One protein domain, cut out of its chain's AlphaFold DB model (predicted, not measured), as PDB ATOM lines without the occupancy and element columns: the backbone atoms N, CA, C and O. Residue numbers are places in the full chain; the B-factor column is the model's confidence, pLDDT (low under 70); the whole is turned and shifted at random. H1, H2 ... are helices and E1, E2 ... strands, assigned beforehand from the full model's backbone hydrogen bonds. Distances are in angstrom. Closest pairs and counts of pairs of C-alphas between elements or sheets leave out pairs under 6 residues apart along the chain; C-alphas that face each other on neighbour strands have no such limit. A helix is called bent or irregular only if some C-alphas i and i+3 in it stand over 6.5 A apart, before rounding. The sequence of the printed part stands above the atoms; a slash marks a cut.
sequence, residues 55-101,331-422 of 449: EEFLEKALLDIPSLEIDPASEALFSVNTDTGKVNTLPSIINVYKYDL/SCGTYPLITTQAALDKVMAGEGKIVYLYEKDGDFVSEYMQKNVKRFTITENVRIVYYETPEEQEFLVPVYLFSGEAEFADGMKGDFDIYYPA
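AT A GLANCE: This is residues 55 to 101 and 331 to 422 of the 449 residues of an uncharacterized protein of Candidatus Dojkabacteria bacterium (UniProt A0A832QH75). A strongly twisted, branched sheet of eight strands is built along one long, bent strand, E7; E8 and beyond it E4 lie on one side of E7, while E2, E6 and E5 share the other side, with E3 beyond E2 and E1 beyond E5. H2 packs on this sheet, chiefly on E7, E8 and E1, and H1 only grazes it near the first residue of E7. The printed part has 139 residues with two named helices and eight named strands; along the chain come H1, then E1 to E3, then H2, then E4 to E8; the class is mixed, helices and strands, and of the neighbour pairs E1 and E5 are parallel, while the other six, E2 and E3, E2 and E7, E4 and E8, E5 and E7, E6 and E7, E7 and E8, are antiparallel. The whole is compact, with a radius of gyration of the C-alphas of 16.0 A and spans of 48 by 36 by 24 A.

HOW THE PARTS SIT: H1, residues 55 to 61, only grazes the sheet; its closest C-alpha pair with E7, residues 395 to 408, is Ala 61 and Phe 395, 5.9 A. E1, residues 77 to 80, is parallel to E5, residues 373 to 378, with N 79 and O 376 2.9 A apart. E2, residues 93 to 98, is antiparallel to E3, residues 333 to 336 (N 94 and O 335, 2.9 A), and to E7 (N 396 and O 97, 2.8 A). H2, residues 340 to 348, is on the sheet; its closest C-alphas with E8, residues 413 to 421, are Ala 343 and Tyr 420, 6.6 A. E4, residues 353 to 359, is antiparallel to E8 (N 355 and O 417, 2.9 A). E5 is antiparallel to E7 (N 377 and O 405, 2.8 A). E6, residues 383 to 387, E7 and E8 form a meander, each strand the antiparallel neighbour of the one before, and two hairpins, with N 399 and O 385 2.8 A apart and N 402 and O 418 2.9 A apart. In H1 and H2 every O i to N i+4 pair is within hydrogen-bond range.

IN THESE COORDINATES: H1 begins at C-alpha 55 (-52.828, 190.146, -39.753). From first to last C-alpha E2 measures 16.7 A, H2 12.2 A, E4 17.9 A and E8 26.6 A. E7 measures 36.6 A from C-alpha 395 (-55.293, 197.031, -27.500) and bends by 61 degrees at residue 405. E8 ends at C-alpha 421 (-57.280, 184.355, -23.921).

THE WHOLE: The two C-alphas farthest apart, those of Cys 332 and Asp 410, are 48.2 A apart. Residues 102 to 330 are not printed, and C-alphas 101 and 331 are 14.9 A apart across this cut. The long links are H1 to E1, E1 to E2 and E4 to E5. Mean pLDDT of the printed part is 94.5, and no printed residue is under 70.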
ATOM      1  N   GLU A  55     -54.248 190.356 -40.037       96.00
ATOM      2  CA  GLU A  55     -52.828 190.146 -39.753       96.00
ATOM      3  C   GLU A  55     -52.314 191.207 -38.780       96.00
ATOM      4  O   GLU A  55     -51.681 190.864 -37.786       96.00
ATOM      5  N   GLU A  56     -52.674 192.473 -39.012       95.94
ATOM      6  CA  GLU A  56     -52.332 193.570 -38.106       95.94
ATOM      7  C   GLU A  56     -52.948 193.372 -36.713       95.94
ATOM      8  O   GLU A  56     -52.281 193.604 -35.704       95.94
ATOM      9  N   PHE A  57     -54.207 192.922 -36.633       95.88
ATOM     10  CA  PHE A  57     -54.833 192.642 -35.339       95.88
ATOM     11  C   PHE A  57     -54.094 191.530 -34.596       95.88
ATOM     12  O   PHE A  57     -53.774 191.689 -33.424       95.88
ATOM     13  N   LEU A  58     -53.803 190.417 -35.273       94.88
ATOM     14  CA  LEU A  58     -53.141 189.259 -34.672       94.88
ATOM     15  C   LEU A  58     -51.730 189.587 -34.176       94.88
ATOM     16  O   LEU A  58     -51.336 189.089 -33.130       94.88
ATOM     17  N   GLU A  59     -50.988 190.441 -34.881       94.56
ATOM     18  CA  GLU A  59     -49.655 190.878 -34.451       94.56
ATOM     19  C   GLU A  59     -49.701 191.709 -33.158       94.56
ATOM     20  O   GLU A  59     -48.835 191.572 -32.298       94.56
ATOM     21  N   LYS A  60     -50.719 192.564 -33.010       93.56
ATOM     22  CA  LYS A  60     -50.782 193.591 -31.956       93.56
ATOM     23  C   LYS A  60     -51.664 193.235 -30.761       93.56
ATOM     24  O   LYS A  60     -51.509 193.827 -29.697       93.56
ATOM     25  N   ALA A  61     -52.633 192.343 -30.947       93.81
ATOM     26  CA  ALA A  61     -53.621 191.974 -29.934       93.81
ATOM     27  C   ALA A  61     -53.308 190.640 -29.245       93.81
ATOM     28  O   ALA A  61     -53.934 190.325 -28.232       93.81
ATOM     29  N   LEU A  62     -52.369 189.848 -29.778       91.25
ATOM     30  CA  LEU A  62     -51.986 188.582 -29.164       91.25
ATOM     31  C   LEU A  62     -51.339 188.835 -27.799       91.25
ATOM     32  O   LEU A  62     -50.403 189.621 -27.665       91.25
ATOM     33  N   LEU A  63     -51.853 188.147 -26.784       91.06
ATOM     34  CA  LEU A  63     -51.387 188.300 -25.415       91.06
ATOM     35  C   LEU A  63     -50.221 187.361 -25.116       91.06
ATOM     36  O   LEU A  63     -50.362 186.144 -25.243       91.06
ATOM     37  N   ASP A  64     -49.124 187.922 -24.617       91.19
ATOM     38  CA  ASP A  64     -48.093 187.165 -23.911       91.19
ATOM     39  C   ASP A  64     -48.360 187.242 -22.404       91.19
ATOM     40  O   ASP A  64     -48.047 188.231 -21.741       91.19
ATOM     41  N   ILE A  65     -49.032 186.217 -21.877       94.88
ATOM     42  CA  ILE A  65     -49.376 186.138 -20.456       94.88
ATOM     43  C   ILE A  65     -48.347 185.231 -19.768       94.88
ATOM     44  O   ILE A  65     -48.337 184.019 -20.039       94.88
ATOM     45  N   PRO A  66     -47.516 185.760 -18.851       95.62
ATOM     46  CA  PRO A  66     -46.599 184.936 -18.081       95.62
ATOM     47  C   PRO A  66     -47.387 184.007 -17.151       95.62
ATOM     48  O   PRO A  66     -48.432 184.373 -16.615       95.62
ATOM     49  N   SER A  67     -46.871 182.795 -16.954       96.88
ATOM     50  CA  SER A  67     -47.443 181.815 -16.030       96.88
ATOM     51  C   SER A  67     -46.477 181.565 -14.886       96.88
ATOM     52  O   SER A  67     -45.277 181.412 -15.107       96.88
ATOM     53  N   LEU A  68     -47.013 181.455 -13.677       96.81
ATOM     54  CA  LEU A  68     -46.322 180.844 -12.556       96.81
ATOM     55  C   LEU A  68     -46.026 179.383 -12.893       96.81
ATOM     56  O   LEU A  68     -46.855 178.680 -13.482       96.81
ATOM     57  N   GLU A  69     -44.835 178.943 -12.516       96.62
ATOM     58  CA  GLU A  69     -44.422 177.551 -12.638       96.62
ATOM     59  C   GLU A  69     -44.895 176.756 -11.419       96.62
ATOM     60  O   GLU A  69     -44.899 177.252 -10.296       96.62
ATOM     61  N   ILE A  70     -45.262 175.497 -11.624       96.88
ATOM     62  CA  ILE A  70     -45.520 174.551 -10.534       96.88
ATOM     63  C   ILE A  70     -44.362 173.564 -10.441       96.88
ATOM     64  O   ILE A  70     -43.609 173.394 -11.399       96.88
ATOM     65  N   ASP A  71     -44.226 172.902  -9.293       96.88
ATOM     66  CA  ASP A  71     -43.218 171.853  -9.116       96.88
ATOM     67  C   ASP A  71     -43.399 170.784 -10.217       96.88
ATOM     68  O   ASP A  71     -44.525 170.305 -10.393       96.88
ATOM     69  N   PRO A  72     -42.344 170.373 -10.946       96.19
ATOM     70  CA  PRO A  72     -42.425 169.323 -11.964       96.19
ATOM     71  C   PRO A  72     -42.981 167.979 -11.470       96.19
ATOM     72  O   PRO A  72     -43.419 167.167 -12.282       96.19
ATOM     73  N   ALA A  73     -42.953 167.721 -10.159       96.25
ATOM     74  CA  ALA A  73     -43.543 166.538  -9.539       96.25
ATOM     75  C   ALA A  73     -45.059 166.659  -9.275       96.25
ATOM     76  O   ALA A  73     -45.653 165.718  -8.748       96.25
ATOM     77  N   SER A  74     -45.680 167.792  -9.611       96.88
ATOM     78  CA  SER A  74     -47.120 168.026  -9.450       96.88
ATOM     79  C   SER A  74     -47.954 167.061 -10.297       96.88
ATOM     80  O   SER A  74     -47.670 166.848 -11.474       96.88
ATOM     81  N   GLU A  75     -49.041 166.533  -9.728       95.62
ATOM     82  CA  GLU A  75     -50.048 165.775 -10.488       95.62
ATOM     83  C   GLU A  75     -50.956 166.703 -11.310       95.62
ATOM     84  O   GLU A  75     -51.405 166.326 -12.391       95.62
ATOM     85  N   ALA A  76     -51.232 167.908 -10.788       94.50
ATOM     86  CA  ALA A  76     -52.022 168.961 -11.432       94.50
ATOM     87  C   ALA A  76     -53.382 168.495 -12.007       94.50
ATOM     88  O   ALA A  76     -53.796 168.913 -13.087       94.50
ATOM     89  N   LEU A  77     -54.110 167.638 -11.282       96.06
ATOM     90  CA  LEU A  77     -55.426 167.159 -11.719       96.06
ATOM     91  C   LEU A  77     -56.463 168.288 -11.703       96.06
ATOM     92  O   LEU A  77     -56.555 169.014 -10.721       96.06
ATOM     93  N   PHE A  78     -57.326 168.384 -12.713       96.25
ATOM     94  CA  PHE A  78     -58.397 169.387 -12.742       96.25
ATOM     95  C   PHE A  78     -59.772 168.801 -12.414       96.25
ATOM     96  O   PHE A  78     -60.093 167.661 -12.753       96.25
ATOM     97  N   SER A  79     -60.613 169.607 -11.769       94.81
ATOM     98  CA  SER A  79     -62.033 169.319 -11.555       94.81
ATOM     99  C   SER A  79     -62.863 170.602 -11.499       94.81
ATOM    100  O   SER A  79     -62.336 171.674 -11.204       94.81
ATOM    101  N   VAL A  80     -64.161 170.489 -11.787       95.06
ATOM    102  CA  VAL A  80     -65.130 171.590 -11.703       95.06
ATOM    103  C   VAL A  80     -66.140 171.264 -10.613       95.06
ATOM    104  O   VAL A  80     -66.734 170.188 -10.623       95.06
ATOM    105  N   ASN A  81     -66.331 172.194  -9.683       93.44
ATOM    106  CA  ASN A  81     -67.270 172.082  -8.574       93.44
ATOM    107  C   ASN A  81     -67.989 173.420  -8.344       93.44
ATOM    108  O   ASN A  81     -67.878 174.032  -7.284       93.44
ATOM    109  N   THR A  82     -68.687 173.887  -9.377       87.69
ATOM    110  CA  THR A  82     -69.585 175.046  -9.316       87.69
ATOM    111  C   THR A  82     -70.984 174.614  -8.863       87.69
ATOM    112  O   THR A  82     -71.320 173.429  -8.923       87.69
ATOM    113  N   ASP A  83     -71.854 175.567  -8.513       80.94
ATOM    114  CA  ASP A  83     -73.245 175.298  -8.095       80.94
ATOM    115  C   ASP A  83     -74.051 174.451  -9.097       80.94
ATOM    116  O   ASP A  83     -74.986 173.740  -8.729       80.94
ATOM    117  N   THR A  84     -73.703 174.532 -10.383       80.38
ATOM    118  CA  THR A  84     -74.369 173.788 -11.464       80.38
ATOM    119  C   THR A  84     -73.597 172.543 -11.910       80.38
ATOM    120  O   THR A  84     -74.084 171.795 -12.762       80.38
ATOM    121  N   GLY A  85     -72.389 172.322 -11.380       82.81
ATOM    122  CA  GLY A  85     -71.449 171.305 -11.859       82.81
ATOM    123  C   GLY A  85     -70.918 171.562 -13.277       82.81
ATOM    124  O   GLY A  85     -70.362 170.657 -13.896       82.81
ATOM    125  N   LYS A  86     -71.129 172.769 -13.818       86.31
ATOM    126  CA  LYS A  86     -70.695 173.214 -15.150       86.31
ATOM    127  C   LYS A  86     -70.188 174.653 -15.086       86.31
ATOM    128  O   LYS A  86     -70.543 175.408 -14.181       86.31
ATOM    129  N   VAL A  87     -69.387 175.051 -16.068       88.25
ATOM    130  CA  VAL A  87     -69.059 176.469 -16.262       88.25
ATOM    131  C   VAL A  87     -70.254 177.224 -16.848       88.25
ATOM    132  O   VAL A  87     -71.062 176.665 -17.593       88.25
ATOM    133  N   ASN A  88     -70.374 178.497 -16.486       89.62
ATOM    134  CA  ASN A  88     -71.410 179.405 -16.964       89.62
ATOM    135  C   ASN A  88     -71.265 179.713 -18.464       89.62
ATOM    136  O   ASN A  88     -70.179 179.655 -19.047       89.62
ATOM    137  N   THR A  89     -72.383 180.072 -19.097       86.75
ATOM    138  CA  THR A  89     -72.396 180.512 -20.499       86.75
ATOM    139  C   THR A  89     -72.249 182.025 -20.555       86.75
ATOM    140  O   THR A  89     -73.068 182.754 -20.003       86.75
ATOM    141  N   LEU A  90     -71.196 182.484 -21.223       88.31
ATOM    142  CA  LEU A  90     -70.861 183.897 -21.380       88.31
ATOM    143  C   LEU A  90     -71.179 184.370 -22.811       88.31
ATOM    144  O   LEU A  90     -71.434 183.530 -23.681       88.31
ATOM    145  N   PRO A  91     -71.193 185.691 -23.073       86.69
ATOM    146  CA  PRO A  91     -71.399 186.226 -24.416       86.69
ATOM    147  C   PRO A  91     -70.452 185.630 -25.458       86.69
ATOM    148  O   PRO A  91     -69.311 185.303 -25.154       86.69
ATOM    149  N   SER A  92     -70.922 185.515 -26.701       88.00
ATOM    150  CA  SER A  92     -70.122 185.026 -27.834       88.00
ATOM    151  C   SER A  92     -69.385 186.135 -28.588       88.00
ATOM    152  O   SER A  92     -68.562 185.845 -29.451       88.00
ATOM    153  N   ILE A  93     -69.700 187.398 -28.299       89.12
ATOM    154  CA  ILE A  93     -69.096 188.586 -28.904       89.12
ATOM    155  C   ILE A  93     -68.733 189.548 -27.778       89.12
ATOM    156  O   ILE A  93     -69.497 189.709 -26.823       89.12
ATOM    157  N   ILE A  94     -67.575 190.187 -27.900       92.19
ATOM    158  CA  ILE A  94     -67.032 191.102 -26.900       92.19
ATOM    159  C   ILE A  94     -66.510 192.378 -27.547       92.19
ATOM    160  O   ILE A  94     -66.134 192.380 -28.719       92.19
ATOM    161  N   ASN A  95     -66.450 193.448 -26.763       92.88
ATOM    162  CA  ASN A  95     -65.790 194.682 -27.159       92.88
ATOM    163  C   ASN A  95     -64.271 194.552 -27.001       92.88
ATOM    164  O   ASN A  95     -63.780 193.921 -26.069       92.88
ATOM    165  N   VAL A  96     -63.527 195.192 -27.894       95.38
ATOM    166  CA  VAL A  96     -62.090 195.438 -27.742       95.38
ATOM    167  C   VAL A  96     -61.866 196.943 -27.766       95.38
ATOM    168  O   VAL A  96     -62.552 197.677 -28.483       95.38
ATOM    169  N   TYR A  97     -60.919 197.410 -26.957       94.06
ATOM    170  CA  TYR A  97     -60.630 198.830 -26.802       94.06
ATOM    171  C   TYR A  97     -59.211 199.128 -27.252       94.06
ATOM    172  O   TYR A  97     -58.300 198.330 -27.049       94.06
ATOM    173  N   LYS A  98     -59.020 200.304 -27.844       93.94
ATOM    174  CA  LYS A  98     -57.694 200.815 -28.180       93.94
ATOM    175  C   LYS A  98     -57.189 201.697 -27.042       93.94
ATOM    176  O   LYS A  98     -57.959 202.486 -26.481       93.94
ATOM    177  N   TYR A  99     -55.910 201.575 -26.709       92.56
ATOM    178  CA  TYR A  99     -55.271 202.509 -25.791       92.56
ATOM    179  C   TYR A  99     -55.106 203.886 -26.450       92.56
ATOM    180  O   TYR A  99     -54.724 204.001 -27.615       92.56
ATOM    181  N   ASP A 100     -55.387 204.942 -25.690       89.81
ATOM    182  CA  ASP A 100     -55.109 206.329 -26.068       89.81
ATOM    183  C   ASP A 100     -53.650 206.652 -25.724       89.81
ATOM    184  O   ASP A 100     -53.326 207.329 -24.742       89.81
ATOM    185  N   LEU A 101     -52.740 206.060 -26.499       84.81
ATOM    186  CA  LEU A 101     -51.305 206.185 -26.285       84.81
ATOM    187  C   LEU A 101     -50.857 207.614 -26.589       84.81
ATOM    188  O   LEU A 101     -50.657 208.010 -27.740       84.81
ATOM    189  N   SER A 331     -65.522 201.410 -27.873       89.94
ATOM    190  CA  SER A 331     -64.820 200.230 -28.375       89.94
ATOM    191  C   SER A 331     -64.318 200.491 -29.795       89.94
ATOM    192  O   SER A 331     -64.982 201.140 -30.603       89.94
ATOM    193  N   CYS A 332     -63.128 199.985 -30.119       91.62
ATOM    194  CA  CYS A 332     -62.613 200.077 -31.485       91.62
ATOM    195  C   CYS A 332     -63.239 199.021 -32.405       91.62
ATOM    196  O   CYS A 332     -63.228 199.184 -33.621       91.62
ATOM    197  N   GLY A 333     -63.793 197.948 -31.836       91.19
ATOM    198  CA  GLY A 333     -64.452 196.884 -32.577       91.19
ATOM    199  C   GLY A 333     -64.979 195.774 -31.674       91.19
ATOM    200  O   GLY A 333     -64.721 195.747 -30.470       91.19
ATOM    201  N   THR A 334     -65.716 194.850 -32.285       92.38
ATOM    202  CA  THR A 334     -66.268 193.658 -31.646       92.38
ATOM    203  C   THR A 334     -65.679 192.385 -32.238       92.38
ATOM    204  O   THR A 334     -65.469 192.285 -33.452       92.38
ATOM    205  N   TYR A 335     -65.406 191.413 -31.369       94.25
ATOM    206  CA  TYR A 335     -64.656 190.198 -31.690       94.25
ATOM    207  C   TYR A 335     -65.362 188.954 -31.146       94.25
ATOM    208  O   TYR A 335     -66.001 189.036 -30.093       94.25
ATOM    209  N   PRO A 336     -65.282 187.811 -31.851       94.12
ATOM    210  CA  PRO A 336     -65.835 186.561 -31.357       94.12
ATOM    211  C   PRO A 336     -65.032 186.060 -30.154       94.12
ATOM    212  O   PRO A 336     -63.806 186.190 -30.107       94.12
ATOM    213  N   LEU A 337     -65.734 185.467 -29.197       94.94
ATOM    214  CA  LEU A 337     -65.148 184.749 -28.075       94.94
ATOM    215  C   LEU A 337     -65.197 183.244 -28.336       94.94
ATOM    216  O   LEU A 337     -66.204 182.736 -28.843       94.94
ATOM    217  N   ILE A 338     -64.154 182.513 -27.934       96.44
ATOM    218  CA  ILE A 338     -64.285 181.059 -27.811       96.44
ATOM    219  C   ILE A 338     -65.296 180.746 -26.706       96.44
ATOM    220  O   ILE A 338     -65.455 181.508 -25.760       96.44
ATOM    221  N   THR A 339     -65.990 179.614 -26.782       95.06
ATOM    222  CA  THR A 339     -66.944 179.267 -25.714       95.06
ATOM    223  C   THR A 339     -66.232 179.034 -24.377       95.06
ATOM    224  O   THR A 339     -65.125 178.491 -24.352       95.06
ATOM    225  N   THR A 340     -66.898 179.336 -23.256       94.44
ATOM    226  CA  THR A 340     -66.367 179.064 -21.907       94.44
ATOM    227  C   THR A 340     -65.956 177.599 -21.722       94.44
ATOM    228  O   THR A 340     -64.954 177.314 -21.075       94.44
ATOM    229  N   GLN A 341     -66.706 176.658 -22.311       95.44
ATOM    230  CA  GLN A 341     -66.378 175.231 -22.248       95.44
ATOM    231  C   GLN A 341     -65.097 174.907 -23.027       95.44
ATOM    232  O   GLN A 341     -64.241 174.206 -22.505       95.44
ATOM    233  N   ALA A 342     -64.928 175.455 -24.233       97.38
ATOM    234  CA  ALA A 342     -63.696 175.270 -25.001       97.38
ATOM    235  C   ALA A 342     -62.478 175.861 -24.270       97.38
ATOM    236  O   ALA A 342     -61.422 175.235 -24.228       97.38
ATOM    237  N   ALA A 343     -62.634 177.034 -23.647       97.69
ATOM    238  CA  ALA A 343     -61.596 177.634 -22.812       97.69
ATOM    239  C   ALA A 343     -61.250 176.749 -21.602       97.69
ATOM    240  O   ALA A 343     -60.077 176.555 -21.292       97.69
ATOM    241  N   LEU A 344     -62.258 176.167 -20.941       96.94
ATOM    242  CA  LEU A 344     -62.051 175.225 -19.842       96.94
ATOM    243  C   LEU A 344     -61.273 173.984 -20.298       96.94
ATOM    244  O   LEU A 344     -60.313 173.599 -19.636       96.94
ATOM    245  N   ASP A 345     -61.662 173.378 -21.420       97.06
ATOM    246  CA  ASP A 345     -60.997 172.185 -21.956       97.06
ATOM    247  C   ASP A 345     -59.508 172.470 -22.225       97.06
ATOM    248  O   ASP A 345     -58.640 171.649 -21.928       97.06
ATOM    249  N   LYS A 346     -59.204 173.679 -22.712       97.69
ATOM    250  CA  LYS A 346     -57.841 174.175 -22.932       97.69
ATOM    251  C   LYS A 346     -57.061 174.395 -21.638       97.69
ATOM    252  O   LYS A 346     -55.905 173.984 -21.539       97.69
ATOM    253  N   VAL A 347     -57.690 174.977 -20.620       97.38
ATOM    254  CA  VAL A 347     -57.094 175.115 -19.284       97.38
ATOM    255  C   VAL A 347     -56.776 173.744 -18.683       97.38
ATOM    256  O   VAL A 347     -55.663 173.536 -18.207       97.38
ATOM    257  N   MET A 348     -57.705 172.788 -18.767       95.19
ATOM    258  CA  MET A 348     -57.512 171.417 -18.280       95.19
ATOM    259  C   MET A 348     -56.422 170.650 -19.043       95.19
ATOM    260  O   MET A 348     -55.818 169.736 -18.487       95.19
ATOM    261  N   ALA A 349     -56.149 171.030 -20.294       95.81
ATOM    262  CA  ALA A 349     -55.040 170.508 -21.094       95.81
ATOM    263  C   ALA A 349     -53.681 171.165 -20.770       95.81
ATOM    264  O   ALA A 349     -52.675 170.814 -21.385       95.81
ATOM    265  N   GLY A 350     -53.632 172.107 -19.821       94.56
ATOM    266  CA  GLY A 350     -52.414 172.819 -19.430       94.56
ATOM    267  C   GLY A 350     -52.064 174.017 -20.319       94.56
ATOM    268  O   GLY A 350     -50.971 174.560 -20.197       94.56
ATOM    269  N   GLU A 351     -52.970 174.453 -21.203       96.50
ATOM    270  CA  GLU A 351     -52.760 175.642 -22.050       96.50
ATOM    271  C   GLU A 351     -53.109 176.957 -21.316       96.50
ATOM    272  O   GLU A 351     -52.808 178.048 -21.805       96.50
ATOM    273  N   GLY A 352     -53.726 176.866 -20.133       97.19
ATOM    274  CA  GLY A 352     -53.999 178.004 -19.252       97.19
ATOM    275  C   GLY A 352     -52.740 178.581 -18.600       97.19
ATOM    276  O   GLY A 352     -51.730 177.900 -18.439       97.19
ATOM    277  N   LYS A 353     -52.807 179.852 -18.200       98.19
ATOM    278  CA  LYS A 353     -51.704 180.576 -17.553       98.19
ATOM    279  C   LYS A 353     -52.029 180.797 -16.087       98.19
ATOM    280  O   LYS A 353     -52.966 181.526 -15.773       98.19
ATOM    281  N   ILE A 354     -51.285 180.150 -15.195       98.25
ATOM    282  CA  ILE A 354     -51.467 180.288 -13.747       98.25
ATOM    283  C   ILE A 354     -50.925 181.657 -13.346       98.25
ATOM    284  O   ILE A 354     -49.729 181.897 -13.452       98.25
ATOM    285  N   VAL A 355     -51.787 182.552 -12.883       97.56
ATOM    286  CA  VAL A 355     -51.409 183.928 -12.508       97.56
ATOM    287  C   VAL A 355     -51.469 184.175 -11.005       97.56
ATOM    288  O   VAL A 355     -50.924 185.159 -10.503       97.56
ATOM    289  N   TYR A 356     -52.079 183.247 -10.269       97.81
ATOM    290  CA  TYR A 356     -52.082 183.208  -8.816       97.81
ATOM    291  C   TYR A 356     -52.088 181.756  -8.349       97.81
ATOM    292  O   TYR A 356     -52.854 180.946  -8.867       97.81
ATOM    293  N   LEU A 357     -51.235 181.430  -7.378       97.94
ATOM    294  CA  LEU A 357     -51.215 180.125  -6.727       97.94
ATOM    295  C   LEU A 357     -50.530 180.238  -5.367       97.94
ATOM    296  O   LEU A 357     -49.309 180.167  -5.269       97.94
ATOM    297  N   TYR A 358     -51.302 180.418  -4.306       97.38
ATOM    298  CA  TYR A 358     -50.753 180.573  -2.960       97.38
ATOM    299  C   TYR A 358     -51.583 179.770  -1.971       97.38
ATOM    300  O   TYR A 358     -52.768 179.541  -2.192       97.38
ATOM    301  N   GLU A 359     -50.964 179.341  -0.872       96.31
ATOM    302  CA  GLU A 359     -51.711 178.828   0.280       96.31
ATOM    303  C   GLU A 359     -52.763 179.840   0.721       96.31
ATOM    304  O   GLU A 359     -52.592 181.051   0.542       96.31
ATOM    305  N   LYS A 360     -53.847 179.344   1.317       92.69
ATOM    306  CA  LYS A 360     -54.899 180.214   1.826       92.69
ATOM    307  C   LYS A 360     -54.310 181.189   2.844       92.69
ATOM    308  O   LYS A 360     -53.571 180.789   3.740       92.69
ATOM    309  N   ASP A 361     -54.598 182.475   2.661       87.88
ATOM    310  CA  ASP A 361     -54.008 183.587   3.419       87.88
ATOM    311  C   ASP A 361     -52.478 183.727   3.317       87.88
ATOM    312  O   ASP A 361     -51.899 184.610   3.959       87.88
ATOM    313  N   GLY A 362     -51.841 182.951   2.440       91.44
ATOM    314  CA  GLY A 362     -50.408 182.925   2.207       91.44
ATOM    315  C   GLY A 362     -49.830 184.257   1.737       91.44
ATOM    316  O   GLY A 362     -50.529 185.219   1.394       91.44
ATOM    317  N   ASP A 363     -48.503 184.309   1.754       94.94
ATOM    318  CA  ASP A 363     -47.742 185.493   1.394       94.94
ATOM    319  C   ASP A 363     -47.583 185.624  -0.124       94.94
ATOM    320  O   ASP A 363     -46.674 185.055  -0.721       94.94
ATOM    321  N   PHE A 364     -48.476 186.402  -0.734       94.88
ATOM    322  CA  PHE A 364     -48.422 186.764  -2.153       94.88
ATOM    323  C   PHE A 364     -47.600 188.034  -2.441       94.88
ATOM    324  O   PHE A 364     -47.567 188.505  -3.582       94.88
ATOM    325  N   VAL A 365     -47.010 188.644  -1.405       95.88
ATOM    326  CA  VAL A 365     -46.193 189.863  -1.525       95.88
ATOM    327  C   VAL A 365     -44.736 189.494  -1.779       95.88
ATOM    328  O   VAL A 365     -44.098 190.129  -2.618       95.88
ATOM    329  N   SER A 366     -44.237 188.473  -1.079       94.12
ATOM    330  CA  SER A 366     -42.902 187.921  -1.307       94.12
ATOM    331  C   SER A 366     -42.760 187.302  -2.701       94.12
ATOM    332  O   SER A 366     -43.736 187.096  -3.428       94.12
ATOM    333  N   GLU A 367     -41.516 187.002  -3.075       92.81
ATOM    334  CA  GLU A 367     -41.221 186.255  -4.293       92.81
ATOM    335  C   GLU A 367     -41.933 184.894  -4.287       92.81
ATOM    336  O   GLU A 367     -42.000 184.203  -3.266       92.81
ATOM    337  N   TYR A 368     -42.496 184.536  -5.439       95.19
ATOM    338  CA  TYR A 368     -43.244 183.301  -5.596       95.19
ATOM    339  C   TYR A 368     -42.327 182.081  -5.450       95.19
ATOM    340  O   TYR A 368     -41.251 182.019  -6.041       95.19
ATOM    341  N   MET A 369     -42.799 181.079  -4.714       94.50
ATOM    342  CA  MET A 369     -42.166 179.767  -4.639       94.50
ATOM    343  C   MET A 369     -43.087 178.729  -5.266       94.50
ATOM    344  O   MET A 369     -44.260 178.646  -4.890       94.50
ATOM    345  N   GLN A 370     -42.532 177.925  -6.177       96.56
ATOM    346  CA  GLN A 370     -43.252 176.846  -6.849       96.56
ATOM    347  C   GLN A 370     -43.955 175.943  -5.832       96.56
ATOM    348  O   GLN A 370     -43.395 175.577  -4.793       96.56
ATOM    349  N   LYS A 371     -45.201 175.582  -6.138       96.62
ATOM    350  CA  LYS A 371     -46.016 174.698  -5.304       96.62
ATOM    351  C   LYS A 371     -46.143 173.330  -5.956       96.62
ATOM    352  O   LYS A 371     -46.320 173.236  -7.168       96.62
ATOM    353  N   ASN A 372     -46.087 172.282  -5.136       97.56
ATOM    354  CA  ASN A 372     -46.383 170.925  -5.570       97.56
ATOM    355  C   ASN A 372     -47.892 170.695  -5.513       97.56
ATOM    356  O   ASN A 372     -48.467 170.518  -4.436       97.56
ATOM    357  N   VAL A 373     -48.539 170.790  -6.674       98.00
ATOM    358  CA  VAL A 373     -49.996 170.776  -6.793       98.00
ATOM    359  C   VAL A 373     -50.488 169.378  -7.118       98.00
ATOM    360  O   VAL A 373     -50.129 168.776  -8.128       98.00
ATOM    361  N   LYS A 374     -51.405 168.888  -6.295       98.06
ATOM    362  CA  LYS A 374     -52.106 167.634  -6.538       98.06
ATOM    363  C   LYS A 374     -53.356 167.853  -7.386       98.06
ATOM    364  O   LYS A 374     -53.605 167.110  -8.333       98.06
ATOM    365  N   ARG A 375     -54.151 168.878  -7.060       97.94
ATOM    366  CA  ARG A 375     -55.429 169.143  -7.731       97.94
ATOM    367  C   ARG A 375     -55.776 170.626  -7.782       97.94
ATOM    368  O   ARG A 375     -55.646 171.316  -6.781       97.94
ATOM    369  N   PHE A 376     -56.332 171.061  -8.904       98.25
ATOM    370  CA  PHE A 376     -57.075 172.303  -9.070       98.25
ATOM    371  C   PHE A 376     -58.581 172.008  -9.119       98.25
ATOM    372  O   PHE A 376     -59.044 171.147  -9.874       98.25
ATOM    373  N   THR A 377     -59.361 172.720  -8.312       97.81
ATOM    374  CA  THR A 377     -60.824 172.629  -8.293       97.81
ATOM    375  C   THR A 377     -61.417 173.996  -8.589       97.81
ATOM    376  O   THR A 377     -61.347 174.889  -7.752       97.81
ATOM    377  N   ILE A 378     -62.015 174.159  -9.767       97.19
ATOM    378  CA  ILE A 378     -62.704 175.397 -10.150       97.19
ATOM    379  C   ILE A 378     -64.017 175.462  -9.375       97.19
ATOM    380  O   ILE A 378     -64.885 174.605  -9.563       97.19
ATOM    381  N   THR A 379     -64.149 176.453  -8.499       95.75
ATOM    382  CA  THR A 379     -65.311 176.621  -7.611       95.75
ATOM    383  C   THR A 379     -66.128 177.868  -7.939       95.75
ATOM    384  O   THR A 379     -67.300 177.932  -7.575       95.75
ATOM    385  N   GLU A 380     -65.553 178.834  -8.658       93.81
ATOM    386  CA  GLU A 380     -66.229 180.075  -9.042       93.81
ATOM    387  C   GLU A 380     -66.769 180.033 -10.478       93.81
ATOM    388  O   GLU A 380     -66.336 179.241 -11.321       93.81
ATOM    389  N   ASN A 381     -67.720 180.925 -10.773       93.00
ATOM    390  CA  ASN A 381     -68.134 181.186 -12.149       93.00
ATOM    391  C   ASN A 381     -66.982 181.831 -12.927       93.00
ATOM    392  O   ASN A 381     -66.270 182.692 -12.410       93.00
ATOM    393  N   VAL A 382     -66.844 181.462 -14.200       95.12
ATOM    394  CA  VAL A 382     -65.848 182.058 -15.089       95.12
ATOM    395  C   VAL A 382     -66.217 183.514 -15.336       95.12
ATOM    396  O   VAL A 382     -67.372 183.841 -15.639       95.12
ATOM    397  N   ARG A 383     -65.223 184.394 -15.217       95.19
ATOM    398  CA  ARG A 383     -65.366 185.836 -15.440       95.19
ATOM    399  C   ARG A 383     -64.651 186.257 -16.715       95.19
ATOM    400  O   ARG A 383     -63.626 185.682 -17.069       95.19
ATOM    401  N   ILE A 384     -65.173 187.290 -17.369       96.00
ATOM    402  CA  ILE A 384     -64.443 188.033 -18.401       96.00
ATOM    403  C   ILE A 384     -63.806 189.236 -17.719       96.00
ATOM    404  O   ILE A 384     -64.504 190.061 -17.129       96.00
ATOM    405  N   VAL A 385     -62.487 189.330 -17.810       95.69
ATOM    406  CA  VAL A 385     -61.701 190.480 -17.350       95.69
ATOM    407  C   VAL A 385     -60.863 190.991 -18.514       95.69
ATOM    408  O   VAL A 385     -60.632 190.259 -19.473       95.69
ATOM    409  N   TYR A 386     -60.424 192.243 -18.466       96.12
ATOM    410  CA  TYR A 386     -59.555 192.806 -19.496       96.12
ATOM    411  C   TYR A 386     -58.111 192.801 -19.024       96.12
ATOM    412  O   TYR A 386     -57.826 193.218 -17.905       96.12
ATOM    413  N   TYR A 387     -57.213 192.308 -19.866       95.69
ATOM    414  CA  TYR A 387     -55.811 192.129 -19.524       95.69
ATOM    415  C   TYR A 387     -54.982 193.338 -19.952       95.69
ATOM    416  O   TYR A 387     -55.075 193.774 -21.098       95.69
ATOM    417  N   GLU A 388     -54.175 193.849 -19.030       93.06
ATOM    418  CA  GLU A 388     -53.283 194.990 -19.210       93.06
ATOM    419  C   GLU A 388     -51.885 194.634 -18.695       93.06
ATOM    420  O   GLU A 388     -51.746 194.002 -17.646       93.06
ATOM    421  N   THR A 389     -50.842 195.045 -19.410       90.38
ATOM    422  CA  THR A 389     -49.450 194.851 -18.988       90.38
ATOM    423  C   THR A 389     -48.839 196.125 -18.396       90.38
ATOM    424  O   THR A 389     -49.293 197.238 -18.677       90.38
ATOM    425  N   PRO A 390     -47.771 196.001 -17.587       84.19
ATOM    426  CA  PRO A 390     -46.935 197.143 -17.220       84.19
ATOM    427  C   PRO A 390     -46.315 197.845 -18.435       84.19
ATOM    428  O   PRO A 390     -46.039 199.041 -18.373       84.19
ATOM    429  N   GLU A 391     -46.093 197.111 -19.525       86.25
ATOM    430  CA  GLU A 391     -45.623 197.620 -20.806       86.25
ATOM    431  C   GLU A 391     -46.766 198.211 -21.640       86.25
ATOM    432  O   GLU A 391     -47.938 197.893 -21.454       86.25
ATOM    433  N   GLU A 392     -46.411 199.082 -22.584       86.50
ATOM    434  CA  GLU A 392     -47.378 199.676 -23.504       86.50
ATOM    435  C   GLU A 392     -47.932 198.638 -24.489       86.50
ATOM    436  O   GLU A 392     -47.174 197.932 -25.153       86.50
ATOM    437  N   GLN A 393     -49.258 198.615 -24.632       91.19
ATOM    438  CA  GLN A 393     -49.984 197.778 -25.585       91.19
ATOM    439  C   GLN A 393     -50.867 198.652 -26.476       91.19
ATOM    440  O   GLN A 393     -51.258 199.754 -26.092       91.19
ATOM    441  N   GLU A 394     -51.214 198.168 -27.669       93.75
ATOM    442  CA  GLU A 394     -52.115 198.907 -28.564       93.75
ATOM    443  C   GLU A 394     -53.593 198.656 -28.237       93.75
ATOM    444  O   GLU A 394     -54.415 199.572 -28.331       93.75
ATOM    445  N   PHE A 395     -53.924 197.442 -27.792       96.00
ATOM    446  CA  PHE A 395     -55.293 197.031 -27.500       96.00
ATOM    447  C   PHE A 395     -55.434 196.473 -26.088       96.00
ATOM    448  O   PHE A 395     -54.609 195.688 -25.630       96.00
ATOM    449  N   LEU A 396     -56.530 196.846 -25.434       95.94
ATOM    450  CA  LEU A 396     -57.016 196.216 -24.220       95.94
ATOM    451  C   LEU A 396     -58.003 195.116 -24.631       95.94
ATOM    452  O   LEU A 396     -59.082 195.399 -25.168       95.94
ATOM    453  N   VAL A 397     -57.625 193.865 -24.378       96.81
ATOM    454  CA  VAL A 397     -58.352 192.672 -24.837       96.81
ATOM    455  C   VAL A 397     -58.804 191.789 -23.663       96.81
ATOM    456  O   VAL A 397     -58.189 191.810 -22.594       96.81
ATOM    457  N   PRO A 398     -59.894 191.022 -23.829       97.25
ATOM    458  CA  PRO A 398     -60.452 190.206 -22.761       97.25
ATOM    459  C   PRO A 398     -59.758 188.849 -22.596       97.25
ATOM    460  O   PRO A 398     -59.343 188.198 -23.560       97.25
ATOM    461  N   VAL A 399     -59.740 188.377 -21.354       97.88
ATOM    462  CA  VAL A 399     -59.335 187.029 -20.946       97.88
ATOM    463  C   VAL A 399     -60.411 186.407 -20.061       97.88
ATOM    464  O   VAL A 399     -61.131 187.100 -19.337       97.88
ATOM    465  N   TYR A 400     -60.515 185.084 -20.117       97.81
ATOM    466  CA  TYR A 400     -61.271 184.318 -19.141       97.81
ATOM    467  C   TYR A 400     -60.442 184.140 -17.878       97.81
ATOM    468  O   TYR A 400     -59.284 183.734 -17.948       97.81
ATOM    469  N   LEU A 401     -61.058 184.423 -16.735       97.75
ATOM    470  CA  LEU A 401     -60.509 184.177 -15.410       97.75
ATOM    471  C   LEU A 401     -61.232 182.982 -14.784       97.75
ATOM    472  O   LEU A 401     -62.434 183.049 -14.505       97.75
ATOM    473  N   PHE A 402     -60.476 181.910 -14.568       97.88
ATOM    474  CA  PHE A 402     -60.886 180.727 -13.822       97.88
ATOM    475  C   PHE A 402     -60.297 180.798 -12.415       97.88
ATOM    476  O   PHE A 402     -59.078 180.851 -12.275       97.88
ATOM    477  N   SER A 403     -61.158 180.759 -11.402       97.56
ATOM    478  CA  SER A 403     -60.771 180.875  -9.992       97.56
ATOM    479  C   SER A 403     -61.231 179.646  -9.204       97.56
ATOM    480  O   SER A 403     -62.284 179.056  -9.497       97.56
ATOM    481  N   GLY A 404     -60.453 179.239  -8.203       97.50
ATOM    482  CA  GLY A 404     -60.855 178.150  -7.316       97.50
ATOM    483  C   GLY A 404     -59.829 177.752  -6.261       97.50
ATOM    484  O   GLY A 404     -58.911 178.506  -5.949       97.50
ATOM    485  N   GLU A 405     -59.987 176.543  -5.717       98.12
ATOM    486  CA  GLU A 405     -59.108 175.991  -4.680       98.12
ATOM    487  C   GLU A 405     -58.074 175.018  -5.269       98.12
ATOM    488  O   GLU A 405     -58.400 174.135  -6.070       98.12
ATOM    489  N   ALA A 406     -56.827 175.128  -4.815       98.12
ATOM    490  CA  ALA A 406     -55.767 174.161  -5.062       98.12
ATOM    491  C   ALA A 406     -55.563 173.256  -3.833       98.12
ATOM    492  O   ALA A 406     -55.566 173.721  -2.695       98.12
ATOM    493  N   GLU A 407     -55.354 171.962  -4.060       98.19
ATOM    494  CA  GLU A 407     -54.864 171.000  -3.068       98.19
ATOM    495  C   GLU A 407     -53.387 170.721  -3.369       98.19
ATOM    496  O   GLU A 407     -53.046 170.288  -4.476       98.19
ATOM    497  N   PHE A 408     -52.511 170.964  -2.398       97.75
ATOM    498  CA  PHE A 408     -51.082 170.684  -2.503       97.75
ATOM    499  C   PHE A 408     -50.755 169.256  -2.050       97.75
ATOM    500  O   PHE A 408     -51.547 168.598  -1.373       97.75
ATOM    501  N   ALA A 409     -49.580 168.749  -2.431       96.69
ATOM    502  CA  ALA A 409     -49.163 167.375  -2.135       96.69
ATOM    503  C   ALA A 409     -49.042 167.067  -0.629       96.69
ATOM    504  O   ALA A 409     -49.213 165.921  -0.216       96.69
ATOM    505  N   ASP A 410     -48.788 168.083   0.195       95.06
ATOM    506  CA  ASP A 410     -48.755 167.987   1.659       95.06
ATOM    507  C   ASP A 410     -50.152 168.041   2.315       95.06
ATOM    508  O   ASP A 410     -50.273 167.951   3.538       95.06
ATOM    509  N   GLY A 411     -51.213 168.156   1.511       94.44
ATOM    510  CA  GLY A 411     -52.598 168.260   1.959       94.44
ATOM    511  C   GLY A 411     -53.027 169.673   2.357       94.44
ATOM    512  O   GLY A 411     -54.188 169.858   2.730       94.44
ATOM    513  N   MET A 412     -52.141 170.671   2.275       96.44
ATOM    514  CA  MET A 412     -52.532 172.068   2.443       96.44
ATOM    515  C   MET A 412     -53.404 172.533   1.276       96.44
ATOM    516  O   MET A 412     -53.342 172.012   0.160       96.44
ATOM    517  N   LYS A 413     -54.234 173.539   1.552       97.19
ATOM    518  CA  LYS A 413     -55.097 174.170   0.558       97.19
ATOM    519  C   LYS A 413     -54.595 175.559   0.198       97.19
ATOM    520  O   LYS A 413     -54.087 176.294   1.048       97.19
ATOM    521  N   GLY A 414     -54.799 175.920  -1.055       97.56
ATOM    522  CA  GLY A 414     -54.535 177.242  -1.586       97.56
ATOM    523  C   GLY A 414     -55.661 177.737  -2.467       97.56
ATOM    524  O   GLY A 414     -56.598 176.998  -2.760       97.56
ATOM    525  N   ASP A 415     -55.522 178.973  -2.913       97.94
ATOM    526  CA  ASP A 415     -56.372 179.566  -3.935       97.94
ATOM    527  C   ASP A 415     -55.547 179.713  -5.218       97.94
ATOM    528  O   ASP A 415     -54.323 179.918  -5.170       97.94
ATOM    529  N   PHE A 416     -56.206 179.594  -6.368       98.12
ATOM    530  CA  PHE A 416     -55.574 179.788  -7.665       98.12
ATOM    531  C   PHE A 416     -56.432 180.637  -8.595       98.12
ATOM    532  O   PHE A 416     -57.661 180.595  -8.535       98.12
ATOM    533  N   ASP A 417     -55.750 181.320  -9.510       98.38
ATOM    534  CA  ASP A 417     -56.352 182.000 -10.649       98.38
ATOM    535  C   ASP A 417     -55.598 181.629 -11.924       98.38
ATOM    536  O   ASP A 417     -54.361 181.641 -11.966       98.38
ATOM    537  N   ILE A 418     -56.350 181.303 -12.973       98.56
ATOM    538  CA  ILE A 418     -55.830 180.974 -14.298       98.56
ATOM    539  C   ILE A 418     -56.461 181.898 -15.334       98.56
ATOM    540  O   ILE A 418     -57.687 182.019 -15.405       98.56
ATOM    541  N   TYR A 419     -55.621 182.489 -16.182       98.56
ATOM    542  CA  TYR A 419     -56.062 183.172 -17.390       98.56
ATOM    543  C   TYR A 419     -56.049 182.257 -18.607       98.56
ATOM    544  O   TYR A 419     -55.160 181.420 -18.784       98.56
ATOM    545  N   TYR A 420     -57.011 182.491 -19.493       98.12
ATOM    546  CA  TYR A 420     -56.991 181.990 -20.859       98.12
ATOM    547  C   TYR A 420     -57.486 183.087 -21.822       98.12
ATOM    548  O   TYR A 420     -58.496 183.727 -21.514       98.12
ATOM    549  N   PRO A 421     -56.825 183.341 -22.969       97.69
ATOM    550  CA  PRO A 421     -57.280 184.355 -23.921       97.69
ATOM    551  C   PRO A 421     -58.713 184.094 -24.400       97.69
ATOM    552  O   PRO A 421     -59.032 182.993 -24.841       97.69
ATOM    553  N   ALA A 422     -59.594 185.092 -24.299       97.50
ATOM    554  CA  ALA A 422     -61.016 184.871 -24.563       97.50
ATOM    555  C   ALA A 422     -61.365 184.984 -26.058       97.50
ATOM    556  O   ALA A 422     -62.273 184.300 -26.531       97.50
TER     557      ALA A 422